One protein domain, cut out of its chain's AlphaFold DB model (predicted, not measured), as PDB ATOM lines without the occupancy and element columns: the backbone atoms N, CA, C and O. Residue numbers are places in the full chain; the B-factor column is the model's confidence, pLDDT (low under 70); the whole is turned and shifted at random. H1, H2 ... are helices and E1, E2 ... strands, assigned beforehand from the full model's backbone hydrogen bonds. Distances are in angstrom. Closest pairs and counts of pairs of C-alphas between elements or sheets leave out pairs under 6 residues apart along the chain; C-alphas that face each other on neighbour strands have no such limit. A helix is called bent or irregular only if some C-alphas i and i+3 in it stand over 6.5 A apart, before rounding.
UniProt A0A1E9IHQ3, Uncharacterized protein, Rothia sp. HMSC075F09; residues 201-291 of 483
ATOM      1  N   SER A 201      81.999  88.633  77.017       89.00
ATOM      2  CA  SER A 201      83.283  89.255  77.345       89.00
ATOM      3  C   SER A 201      84.448  88.260  77.262       89.00
ATOM      4  O   SER A 201      84.542  87.371  78.111       89.00
ATOM      5  N   PRO A 202      85.399  88.441  76.327       91.50
ATOM      6  CA  PRO A 202      86.586  87.590  76.257       91.50
ATOM      7  C   PRO A 202      87.531  87.793  77.453       91.50
ATOM      8  O   PRO A 202      88.231  86.864  77.832       91.50
ATOM      9  N   LEU A 203      87.508  88.970  78.093       92.06
ATOM     10  CA  LEU A 203      88.267  89.229  79.322       92.06
ATOM     11  C   LEU A 203      87.778  88.357  80.481       92.06
ATOM     12  O   LEU A 203      88.588  87.860  81.252       92.06
ATOM     13  N   ALA A 204      86.464  88.162  80.615       92.38
ATOM     14  CA  ALA A 204      85.930  87.296  81.664       92.38
ATOM     15  C   ALA A 204      86.332  85.830  81.443       92.38
ATOM     16  O   ALA A 204      86.674  85.150  82.404       92.38
ATOM     17  N   ALA A 205      86.340  85.371  80.186       92.50
ATOM     18  CA  ALA A 205      86.811  84.036  79.823       92.50
ATOM     19  C   ALA A 205      88.281  83.823  80.216       92.50
ATOM     20  O   ALA A 205      88.606  82.829  80.860       92.50
ATOM     21  N   ASP A 206      89.151  84.784  79.908       93.06
ATOM     22  CA  ASP A 206      90.568  84.685  80.265       93.06
ATOM     23  C   ASP A 206      90.799  84.778  81.770       93.06
ATOM     24  O   ASP A 206      91.585  84.007  82.308       93.06
ATOM     25  N   LEU A 207      90.085  85.661  82.478       93.38
ATOM     26  CA  LEU A 207      90.169  85.739  83.939       93.38
ATOM     27  C   LEU A 207      89.698  84.445  84.605       93.38
ATOM     28  O   LEU A 207      90.296  84.029  85.591       93.38
ATOM     29  N   PHE A 208      88.666  83.791  84.068       93.00
ATOM     30  CA  PHE A 208      88.234  82.478  84.543       93.00
ATOM     31  C   PHE A 208      89.339  81.428  84.379       93.00
ATOM     32  O   PHE A 208      89.671  80.757  85.352       93.00
ATOM     33  N   LEU A 209      89.946  81.319  83.191       91.69
ATOM     34  CA  LEU A 209      91.043  80.373  82.945       91.69
ATOM     35  C   LEU A 209      92.272  80.685  83.806       91.69
ATOM     36  O   LEU A 209      92.877  79.782  84.379       91.69
ATOM     37  N   TRP A 210      92.615  81.966  83.930       91.44
ATOM     38  CA  TRP A 210      93.743  82.446  84.723       91.44
ATOM     39  C   TRP A 210      93.560  82.153  86.214       91.44
ATOM     40  O   TRP A 210      94.491  81.681  86.862       91.44
ATOM     41  N   LEU A 211      92.358  82.381  86.753       91.56
ATOM     42  CA  LEU A 211      92.030  82.031  88.134       91.56
ATOM     43  C   LEU A 211      92.042  80.514  88.333       91.56
ATOM     44  O   LEU A 211      92.675  80.052  89.273       91.56
ATOM     45  N   ALA A 212      91.415  79.746  87.438       88.06
ATOM     46  CA  ALA A 212      91.342  78.289  87.549       88.06
ATOM     47  C   ALA A 212      92.727  77.623  87.512       88.06
ATOM     48  O   ALA A 212      92.971  76.678  88.256       88.06
ATOM     49  N   LEU A 213      93.653  78.141  86.698       85.88
ATOM     50  CA  LEU A 213      95.031  77.645  86.648       85.88
ATOM     51  C   LEU A 213      95.816  77.958  87.933       85.88
ATOM     52  O   LEU A 213      96.694  77.191  88.324       85.88
ATOM     53  N   ARG A 214      95.526  79.093  88.581       85.75
ATOM     54  CA  ARG A 214      96.260  79.567  89.765       85.75
ATOM     55  C   ARG A 214      95.672  79.070  91.075       85.75
ATOM     56  O   ARG A 214      96.434  78.904  92.017       85.75
ATOM     57  N   ALA A 215      94.362  78.840  91.148       85.19
ATOM     58  CA  ALA A 215      93.659  78.489  92.381       85.19
ATOM     59  C   ALA A 215      94.332  77.352  93.177       85.19
ATOM     60  O   ALA A 215      94.568  77.554  94.369       85.19
ATOM     61  N   PRO A 216      94.756  76.233  92.548       76.75
ATOM     62  CA  PRO A 216      95.405  75.128  93.261       76.75
ATOM     63  C   PRO A 216      96.778  75.481  93.854       76.75
ATOM     64  O   PRO A 216      97.262  74.791  94.742       76.75
ATOM     65  N   GLN A 217      97.422  76.541  93.361       78.50
ATOM     66  CA  GLN A 217      98.788  76.938  93.729       78.50
ATOM     67  C   GLN A 217      98.816  77.982  94.859       78.50
ATOM     68  O   GLN A 217      99.887  78.383  95.315       78.50
ATOM     69  N   ILE A 218      97.652  78.478  95.294       83.25
ATOM     70  CA  ILE A 218      97.554  79.568  96.269       83.25
ATOM     71  C   ILE A 218      97.461  78.978  97.676       83.25
ATOM     72  O   ILE A 218      96.382  78.635  98.152       83.25
ATOM     73  N   SER A 219      98.602  78.912  98.362       79.75
ATOM     74  CA  SER A 219      98.694  78.510  99.775       79.75
ATOM     75  C   SER A 219      98.588  79.683 100.755       79.75
ATOM     76  O   SER A 219      98.307  79.493 101.935       79.75
ATOM     77  N   ARG A 220      98.782  80.917 100.273       85.25
ATOM     78  CA  ARG A 220      98.698  82.161 101.055       85.25
ATOM     79  C   ARG A 220      98.148  83.308 100.220       85.25
ATOM     80  O   ARG A 220      98.205  83.262  98.989       85.25
ATOM     81  N   ASP A 221      97.693  84.360 100.896       90.75
ATOM     82  CA  ASP A 221      97.219  85.581 100.246       90.75
ATOM     83  C   ASP A 221      98.251  86.107  99.239       90.75
ATOM     84  O   ASP A 221      99.400  86.407  99.571       90.75
ATOM     85  N   THR A 222      97.834  86.175  97.977       90.56
ATOM     86  CA  THR A 222      98.689  86.537  96.847       90.56
ATOM     87  C   THR A 222      98.231  87.861  96.256       90.56
ATOM     88  O   THR A 222      97.110  87.990  95.766       90.56
ATOM     89  N   TYR A 223      99.126  88.845  96.268       91.50
ATOM     90  CA  TYR A 223      98.856  90.208  95.821       91.50
ATOM     91  C   TYR A 223      99.254  90.385  94.353       91.50
ATOM     92  O   TYR A 223     100.430  90.305  93.998       91.50
ATOM     93  N   VAL A 224      98.278  90.662  93.489       90.38
ATOM     94  CA  VAL A 224      98.478  90.917  92.057       90.38
ATOM     95  C   VAL A 224      98.106  92.363  91.745       90.38
ATOM     96  O   VAL A 224      96.931  92.727  91.765       90.38
ATOM     97  N   SER A 225      99.102  93.208  91.471       89.38
ATOM     98  CA  SER A 225      98.868  94.616  91.125       89.38
ATOM     99  C   SER A 225      98.141  94.754  89.783       89.38
ATOM    100  O   SER A 225      98.257  93.893  88.905       89.38
ATOM    101  N   TRP A 226      97.429  95.868  89.580       87.81
ATOM    102  CA  TRP A 226      96.800  96.142  88.281       87.81
ATOM    103  C   TRP A 226      97.807  96.222  87.138       87.81
ATOM    104  O   TRP A 226      97.522  95.704  86.064       87.81
ATOM    105  N   ALA A 227      98.988  96.795  87.380       82.69
ATOM    106  CA  ALA A 227     100.062  96.856  86.392       82.69
ATOM    107  C   ALA A 227     100.521  95.453  85.959       82.69
ATOM    108  O   ALA A 227     100.619  95.176  84.764       82.69
ATOM    109  N   ASN A 228     100.720  94.542  86.920       85.12
ATOM    110  CA  ASN A 228     101.102  93.161  86.621       85.12
ATOM    111  C   ASN A 228      99.999  92.435  85.853       85.12
ATOM    112  O   ASN A 228     100.286  91.733  84.887       85.12
ATOM    113  N   LEU A 229      98.739  92.620  86.259       86.44
ATOM    114  CA  LEU A 229      97.611  92.003  85.575       86.44
ATOM    115  C   LEU A 229      97.475  92.547  84.144       86.44
ATOM    116  O   LEU A 229      97.297  91.768  83.216       86.44
ATOM    117  N   GLN A 230      97.638  93.855  83.937       83.00
ATOM    118  CA  GLN A 230      97.550  94.497  82.622       83.00
ATOM    119  C   GLN A 230      98.595  93.971  81.624       83.00
ATOM    120  O   GLN A 230      98.294  93.878  80.435       83.00
ATOM    121  N   GLY A 231      99.788  93.583  82.087       78.19
ATOM    122  CA  GLY A 231     100.789  92.917  81.240       78.19
ATOM    123  C   GLY A 231     100.338  91.545  80.716       78.19
ATOM    124  O   GLY A 231     100.702  91.163  79.602       78.19
ATOM    125  N   GLN A 232      99.490  90.850  81.484       78.56
ATOM    126  CA  GLN A 232      99.017  89.485  81.215       78.56
ATOM    127  C   GLN A 232      97.714  89.465  80.403       78.56
ATOM    128  O   GLN A 232      97.577  88.686  79.456       78.56
ATOM    129  N   VAL A 233      96.750  90.330  80.750       75.38
ATOM    130  CA  VAL A 233      95.410  90.340  80.142       75.38
ATOM    131  C   VAL A 233      95.283  91.339  78.986       75.38
ATOM    132  O   VAL A 233      95.688  92.497  79.046       75.38
ATOM    133  N   GLY A 234      94.672  90.883  77.891       61.94
ATOM    134  CA  GLY A 234      94.714  91.487  76.555       61.94
ATOM    135  C   GLY A 234      93.909  92.771  76.304       61.94
ATOM    136  O   GLY A 234      93.410  92.949  75.190       61.94
ATOM    137  N   SER A 235      93.747  93.682  77.269       59.31
ATOM    138  CA  SER A 235      93.071  94.954  76.975       59.31
ATOM    139  C   SER A 235      94.070  96.002  76.498       59.31
ATOM    140  O   SER A 235      94.952  96.406  77.249       59.31
ATOM    141  N   LEU A 236      93.883  96.485  75.267       56.47
ATOM    142  CA  LEU A 236      94.413  97.760  74.774       56.47
ATOM    143  C   LEU A 236      93.737  98.909  75.543       56.47
ATOM    144  O   LEU A 236      92.910  99.640  74.986       56.47
ATOM    145  N   VAL A 237      93.994  98.993  76.847       51.00
ATOM    146  CA  VAL A 237      93.723 100.198  77.623       51.00
ATOM    147  C   VAL A 237      94.909 101.101  77.363       51.00
ATOM    148  O   VAL A 237      96.049 100.726  77.638       51.00
ATOM    149  N   THR A 238      94.629 102.253  76.763       46.31
ATOM    150  CA  THR A 238      95.613 103.298  76.506       46.31
ATOM    151  C   THR A 238      96.436 103.544  77.778       46.31
ATOM    152  O   THR A 238      95.841 103.665  78.859       46.31
ATOM    153  N   PRO A 239      97.779 103.596  77.689       44.97
ATOM    154  CA  PRO A 239      98.630 103.957  78.817       44.97
ATOM    155  C   PRO A 239      98.095 105.226  79.498       44.97
ATOM    156  O   PRO A 239      97.799 106.211  78.824       44.97
ATOM    157  N   GLY A 240      97.902 105.185  80.820       52.31
ATOM    158  CA  GLY A 240      97.399 106.324  81.606       52.31
ATOM    159  C   GLY A 240      95.998 106.176  82.212       52.31
ATOM    160  O   GLY A 240      95.559 107.076  82.924       52.31
ATOM    161  N   ARG A 241      95.296 105.050  82.004       69.69
ATOM    162  CA  ARG A 241      93.976 104.794  82.621       69.69
ATOM    163  C   ARG A 241      93.889 103.471  83.390       69.69
ATOM    164  O   ARG A 241      92.969 102.684  83.182       69.69
ATOM    165  N   GLU A 242      94.816 103.241  84.328       76.56
ATOM    166  CA  GLU A 242      94.781 102.088  85.259       76.56
ATOM    167  C   GLU A 242      93.401 101.930  85.928       76.56
ATOM    168  O   GLU A 242      92.917 100.818  86.123       76.56
ATOM    169  N   ARG A 243      92.721 103.048  86.209       79.25
ATOM    170  CA  ARG A 243      91.361 103.071  86.760       79.25
ATOM    171  C   ARG A 243      90.320 102.434  85.830       79.25
ATOM    172  O   ARG A 243      89.537 101.609  86.293       79.25
ATOM    173  N   ASP A 244      90.317 102.782  84.543       80.88
ATOM    174  CA  ASP A 244      89.372 102.233  83.554       80.88
ATOM    175  C   ASP A 244      89.621 100.729  83.349       80.88
ATOM    176  O   ASP A 244      88.683  99.936  83.194       80.88
ATOM    177  N   PHE A 245      90.898 100.330  83.386       84.44
ATOM    178  CA  PHE A 245      91.299  98.928  83.389       84.44
ATOM    179  C   PHE A 245      90.755  98.199  84.621       84.44
ATOM    180  O   PHE A 245      90.038  97.208  84.471       84.44
ATOM    181  N   ALA A 246      91.023  98.718  85.823       86.06
ATOM    182  CA  ALA A 246      90.562  98.139  87.080       86.06
ATOM    183  C   ALA A 246      89.033  98.010  87.120       86.06
ATOM    184  O   ALA A 246      88.517  96.974  87.532       86.06
ATOM    185  N   GLU A 247      88.288  99.007  86.635       86.75
ATOM    186  CA  GLU A 247      86.825  98.953  86.547       86.75
ATOM    187  C   GLU A 247      86.342  97.876  85.562       86.75
ATOM    188  O   GLU A 247      85.402  97.126  85.838       86.75
ATOM    189  N   THR A 248      87.000  97.757  84.410       87.50
ATOM    190  CA  THR A 248      86.658  96.751  83.396       87.50
ATOM    191  C   THR A 248      86.949  95.333  83.884       87.50
ATOM    192  O   THR A 248      86.097  94.454  83.734       87.50
ATOM    193  N   VAL A 249      88.099  95.122  84.527       90.19
ATOM    194  CA  VAL A 249      88.458  93.854  85.171       90.19
ATOM    195  C   VAL A 249      87.508  93.542  86.321       90.19
ATOM    196  O   VAL A 249      87.014  92.427  86.394       90.19
ATOM    197  N   THR A 250      87.170  94.517  87.166       91.06
ATOM    198  CA  THR A 250      86.230  94.330  88.284       91.06
ATOM    199  C   THR A 250      84.866  93.838  87.797       91.06
ATOM    200  O   THR A 250      84.326  92.876  88.341       91.06
ATOM    201  N   ARG A 251      84.323  94.432  86.724       90.69
ATOM    202  CA  ARG A 251      83.068  93.962  86.111       90.69
ATOM    203  C   ARG A 251      83.189  92.545  85.550       90.69
ATOM    204  O   ARG A 251      82.255  91.757  85.674       90.69
ATOM    205  N   ALA A 252      84.320  92.214  84.927       91.69
ATOM    206  CA  ALA A 252      84.564  90.873  84.404       91.69
ATOM    207  C   ALA A 252      84.717  89.833  85.528       91.69
ATOM    208  O   ALA A 252      84.128  88.762  85.435       91.69
ATOM    209  N   LEU A 253      85.416  90.169  86.614       93.31
ATOM    210  CA  LEU A 253      85.544  89.336  87.811       93.31
ATOM    211  C   LEU A 253      84.197  89.104  88.503       93.31
ATOM    212  O   LEU A 253      83.966  88.007  88.998       93.31
ATOM    213  N   GLY A 254      83.291  90.088  88.494       93.44
ATOM    214  CA  GLY A 254      81.920  89.906  88.984       93.44
ATOM    215  C   GLY A 254      81.205  88.748  88.283       93.44
ATOM    216  O   GLY A 254      80.670  87.868  88.947       93.44
ATOM    217  N   LYS A 255      81.316  88.688  86.951       93.06
ATOM    218  CA  LYS A 255      80.778  87.591  86.127       93.06
ATOM    219  C   LYS A 255      81.479  86.261  86.399       93.06
ATOM    220  O   LYS A 255      80.834  85.225  86.455       93.06
ATOM    221  N   VAL A 256      82.801  86.274  86.593       93.25
ATOM    222  CA  VAL A 256      83.534  85.050  86.952       93.25
ATOM    223  C   VAL A 256      83.074  84.519  88.310       93.25
ATOM    224  O   VAL A 256      82.870  83.319  88.435       93.25
ATOM    225  N   ARG A 257      82.829  85.389  89.295       93.94
ATOM    226  CA  ARG A 257      82.365  85.000  90.637       93.94
ATOM    227  C   ARG A 257      81.002  84.300  90.631       93.94
ATOM    228  O   ARG A 257      80.772  83.437  91.465       93.94
ATOM    229  N   GLU A 258      80.117  84.632  89.692       92.50
ATOM    230  CA  GLU A 258      78.812  83.965  89.528       92.50
ATOM    231  C   GLU A 258      78.942  82.520  89.006       92.50
ATOM    232  O   GLU A 258      78.125  81.654  89.326       92.50
ATOM    233  N   ILE A 259      79.982  82.251  88.212       90.62
ATOM    234  CA  ILE A 259      80.264  80.936  87.614       90.62
ATOM    235  C   ILE A 259      81.241  80.111  88.467       90.62
ATOM    236  O   ILE A 259      81.250  78.878  88.415       90.62
ATOM    237  N   TYR A 260      82.088  80.791  89.233       90.25
ATOM    238  CA  TYR A 260      83.184  80.229  90.010       90.25
ATOM    239  C   TYR A 260      83.204  80.795  91.439       90.25
ATOM    240  O   TYR A 260      84.143  81.504  91.811       90.25
ATOM    241  N   PRO A 261      82.155  80.518  92.238       90.12
ATOM    242  CA  PRO A 261      81.989  81.097  93.572       90.12
ATOM    243  C   PRO A 261      83.019  80.602  94.594       90.12
ATOM    244  O   PRO A 261      83.279  81.288  95.579       90.12
ATOM    245  N   GLU A 262      83.614  79.431  94.369       87.88
ATOM    246  CA  GLU A 262      84.617  78.836  95.255       87.88
ATOM    247  C   GLU A 262      85.943  79.601  95.207       87.88
ATOM    248  O   GLU A 262      86.701  79.575  96.177       87.88
ATOM    249  N   MET A 263      86.223  80.313  94.106       91.31
ATOM    250  CA  MET A 263      87.432  81.116  93.968       91.31
ATOM    251  C   MET A 263      87.330  82.400  94.794       91.31
ATOM    252  O   MET A 263      86.619  83.345  94.437       91.31
ATOM    253  N   ARG A 264      88.091  82.463  95.888       91.12
ATOM    254  CA  ARG A 264      88.079  83.589  96.824       91.12
ATOM    255  C   ARG A 264      89.095  84.644  96.403       91.12
ATOM    256  O   ARG A 264      90.302  84.411  96.376       91.12
ATOM    257  N   PHE A 265      88.607  85.846  96.127       94.00
ATOM    258  CA  PHE A 265      89.448  87.005  95.852       94.00
ATOM    259  C   PHE A 265      88.797  88.294  96.351       94.00
ATOM    260  O   PHE A 265      87.571  88.422  96.380       94.00
ATOM    261  N   THR A 266      89.624  89.275  96.699       92.69
ATOM    262  CA  THR A 266      89.194  90.624  97.074       92.69
ATOM    263  C   THR A 266      89.850  91.671  96.184       92.69
ATOM    264  O   THR A 266      90.980  91.529  95.720       92.69
ATOM    265  N   ILE A 267      89.107  92.736  95.896       91.38
ATOM    266  CA  ILE A 267      89.563  93.832  95.041       91.38
ATOM    267  C   ILE A 267      90.000  94.975  95.953       91.38
ATOM    268  O   ILE A 267      89.174  95.556  96.657       91.38
ATOM    269  N   SER A 268      91.289  95.308  95.934       85.38
ATOM    270  CA  SER A 268      91.875  96.356  96.772       85.38
ATOM    271  C   SER A 268      92.164  97.620  95.969       85.38
ATOM    272  O   SER A 268      92.666  97.577  94.844       85.38
ATOM    273  N   GLY A 269      91.876  98.778  96.567       70.00
ATOM    274  CA  GLY A 269      92.408 100.063  96.112       70.00
ATOM    275  C   GLY A 269      91.900 100.576  94.759       70.00
ATOM    276  O   GLY A 269      92.452 101.547  94.254       70.00
ATOM    277  N   ALA A 270      90.834 100.006  94.179       61.19
ATOM    278  CA  ALA A 270      90.315 100.412  92.859       61.19
ATOM    279  C   ALA A 270      89.930 101.910  92.753       61.19
ATOM    280  O   ALA A 270      89.874 102.459  91.654       61.19
ATOM    281  N   LYS A 271      89.675 102.580  93.888       60.81
ATOM    282  CA  LYS A 271      89.374 104.023  93.980       60.81
ATOM    283  C   LYS A 271      90.272 104.782  94.974       60.81
ATOM    284  O   LYS A 271      90.044 105.967  95.209       60.81
ATOM    285  N   ALA A 272      91.252 104.116  95.589       63.44
ATOM    286  CA  ALA A 272      92.067 104.704  96.651       63.44
ATOM    287  C   ALA A 272      93.218 105.550  96.078       63.44
ATOM    288  O   ALA A 272      93.830 105.185  95.074       63.44
ATOM    289  N   ARG A 273      93.522 106.684  96.729       61.22
ATOM    290  CA  ARG A 273      94.639 107.575  96.351       61.22
ATOM    291  C   ARG A 273      96.007 107.075  96.841       61.22
ATOM    292  O   ARG A 273      97.023 107.531  96.330       61.22
ATOM    293  N   SER A 274      96.034 106.138  97.788       65.56
ATOM    294  CA  SER A 274      97.233 105.506  98.350       65.56
ATOM    295  C   SER A 274      96.952 104.041  98.726       65.56
ATOM    296  O   SER A 274      95.792 103.643  98.843       65.56
ATOM    297  N   GLY A 275      98.008 103.235  98.891       79.44
ATOM    298  CA  GLY A 275      97.921 101.809  99.242       79.44
ATOM    299  C   GLY A 275      97.956 100.853  98.043       79.44
ATOM    300  O   GLY A 275      98.056 101.271  96.888       79.44
ATOM    301  N   PHE A 276      97.905  99.546  98.321       84.94
ATOM    302  CA  PHE A 276      97.941  98.507  97.289       84.94
ATOM    303  C   PHE A 276      96.686  98.550  96.404       84.94
ATOM    304  O   PHE A 276      95.554  98.458  96.895       84.94
ATOM    305  N   ARG A 277      96.900  98.644  95.086       87.50
ATOM    306  CA  ARG A 277      95.850  98.619  94.061       87.50
ATOM    307  C   ARG A 277      95.986  97.358  93.223       87.50
ATOM    308  O   ARG A 277      96.975  97.180  92.507       87.50
ATOM    309  N   GLY A 278      94.996  96.485  93.317       89.94
ATOM    310  CA  GLY A 278      95.068  95.200  92.652       89.94
ATOM    311  C   GLY A 278      94.048  94.202  93.157       89.94
ATOM    312  O   GLY A 278      93.091  94.531  93.862       89.94
ATOM    313  N   LEU A 279      94.303  92.958  92.793       92.19
ATOM    314  CA  LEU A 279      93.559  91.789  93.205       92.19
ATOM    315  C   LEU A 279      94.346  91.063  94.299       92.19
ATOM    316  O   LEU A 279      95.539  90.811  94.134       92.19
ATOM    317  N   VAL A 280      93.686  90.723  95.399       93.69
ATOM    318  CA  VAL A 280      94.222  89.807  96.409       93.69
ATOM    319  C   VAL A 280      93.525  88.472  96.211       93.69
ATOM    320  O   VAL A 280      92.299  88.392  96.270       93.69
ATOM    321  N   LEU A 281      94.300  87.438  95.913       93.19
ATOM    322  CA  LEU A 281      93.801  86.076  95.790       93.19
ATOM    323  C   LEU A 281      93.997  85.365  97.123       93.19
ATOM    324  O   LEU A 281      95.111  85.364  97.643       93.19
ATOM    325  N   HIS A 282      92.940  84.755  97.646       91.31
ATOM    326  CA  HIS A 282      92.983  84.031  98.912       91.31
ATOM    327  C   HIS A 282      93.113  82.524  98.665       91.31
ATOM    328  O   HIS A 282      92.637  82.037  97.629       91.31
ATOM    329  N   PRO A 283      93.694  81.766  99.612       87.19
ATOM    330  CA  PRO A 283      93.673  80.310  99.568       87.19
ATOM    331  C   PRO A 283      92.248  79.798  99.357       87.19
ATOM    332  O   PRO A 283      91.327  80.121 100.113       87.19
ATOM    333  N   SER A 284      92.070  79.040  98.281       83.50
ATOM    334  CA  SER A 284      90.768  78.554  97.826       83.50
ATOM    335  C   SER A 284      90.865  77.050  97.559       83.50
ATOM    336  O   SER A 284      90.877  76.647  96.398       83.50
ATOM    337  N   PRO A 285      90.987  76.208  98.606       70.62
ATOM    338  CA  PRO A 285      91.178  74.765  98.437       70.62
ATOM    339  C   PRO A 285      90.040  74.142  97.621       70.62
ATOM    340  O   PRO A 285      90.301  73.447  96.647       70.62
ATOM    341  N   ASP A 286      88.791  74.519  97.911       70.06
ATOM    342  CA  ASP A 286      87.588  74.042  97.207       70.06
ATOM    343  C   ASP A 286      87.466  74.552  95.760       70.06
ATOM    344  O   ASP A 286      86.587  74.129  95.011       70.06
ATOM    345  N   ALA A 287      88.326  75.491  95.354       72.31
ATOM    346  CA  ALA A 287      88.315  76.050  94.014       72.31
ATOM    347  C   ALA A 287      89.107  75.201  93.020       72.31
ATOM    348  O   ALA A 287      89.242  75.610  91.874       72.31
ATOM    349  N   ASP A 288      89.618  74.031  93.387       71.00
ATOM    350  CA  ASP A 288      90.274  73.150  92.430       71.00
ATOM    351  C   ASP A 288      89.276  72.494  91.458       71.00
ATOM    352  O   ASP A 288      88.935  71.316  91.530       71.00
ATOM    353  N   LEU A 289      88.819  73.283  90.485       65.50
ATOM    354  CA  LEU A 289      87.955  72.838  89.392       65.50
ATOM    355  C   LEU A 289      88.608  71.773  88.517       65.50
ATOM    356  O   LEU A 289      87.946  71.169  87.674       65.50
ATOM    357  N   LEU A 290      89.919  71.626  88.640       61.12
ATOM    358  CA  LEU A 290      90.763  70.929  87.696       61.12
ATOM    359  C   LEU A 290      91.312  69.624  88.267       61.12
ATOM    360  O   LEU A 290      91.939  68.870  87.523       61.12
ATOM    361  N   GLY A 291      91.062  69.351  89.551       57.50
ATOM    362  CA  GLY A 291      91.679  68.243  90.264       57.50
ATOM    363  C   GLY A 291      93.202  68.363  90.308       57.50
ATOM    364  O   GLY A 291      93.860  67.343  90.433       57.50
TER     365      GLY A 291
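Overview. This is residues 201 to 291 of the 483 residues of an uncharacterized protein of Rothia sp. HMSC075F09 (UniProt A0A1E9IHQ3). A small wall of three short antiparallel strands has three helices gathered on one side of it, with its other face bare. The longest helix, H3, and the short H2 both only graze the sheet, while H1 crosses H3 with its residues 203 to 208; the three helix centres make a triangle. The 91 printed residues hold three named helices and three named strands, in the order H1 E1 H2 H3 E2 E3, and the class is mixed, helices and strands. The sheet's order is E1, E3, E2, antiparallel throughout. The whole is compact, with a radius of gyration of the C-alphas of 12.8 A, and spans 39 by 28 by 21 A.

Along the chain. In the sheet, E1 is residues 222 to 225, 9.9 A from first to last C-alpha; E3 is residues 278 to 281, 9.7 A, and ends with C-alpha 281 at (93.801, 86.076, 95.790); E2 is residues 265 to 268, 9.7 A. H3, residues 242 to 259, is 25.8 A long and begins with C-alpha 242 at (94.781, 102.088, 85.259). H2, residues 226 to 232, is 10.0 A long. H1, residues 202 to 217, is 23.8 A long, begins with C-alpha 202 at (86.586, 87.590, 76.257), and is irregular: C-alphas 213 and 216 are 7.1 A apart.

Arrangement. E3 is the inner strand. With the edge strand E1 it is antiparallel at 163 degrees, with N 224 and O 279 within hydrogen-bond range at 2.8 A. With the edge strand E2 it forms a hairpin, antiparallel at 155 degrees, with N 266 and O 280 at 2.8 A. E1, H2 and H3, and E2 form a split strand-helix-strand unit, two strands running the same way with E3 between them; its crossover is right-handed. H3 only grazes the sheet, with residues 246 to 257, and H2 with residues 226 to 229. H2 touches residues 242 to 246 of H3, about perpendicular but only just, at 70.4 degrees; the closest C-alphas, of Trp 226 and Ala 246, are 6.7 A apart. H1 touches H3 with residues 203 to 208 alone, about perpendicular but only just, at 71 degrees; the closest C-alphas, of Ala 204 and Ala 252, are 4.7 A apart. H1 is apart from H2. The O i to N i+4 pairs within hydrogen-bond range are 10 of 12 in H1, 2 of 3 in H2 and 13 of 14 in H3.

Size, cuts and confidence. The two C-alphas farthest apart, of Arg 273 and Gly 291, are 39.9 A apart. The printed part has no cut and no long link. The mean pLDDT of the printed part is 81.9; residues 234 to 241, 270 to 274 and 289 to 291 are under 70.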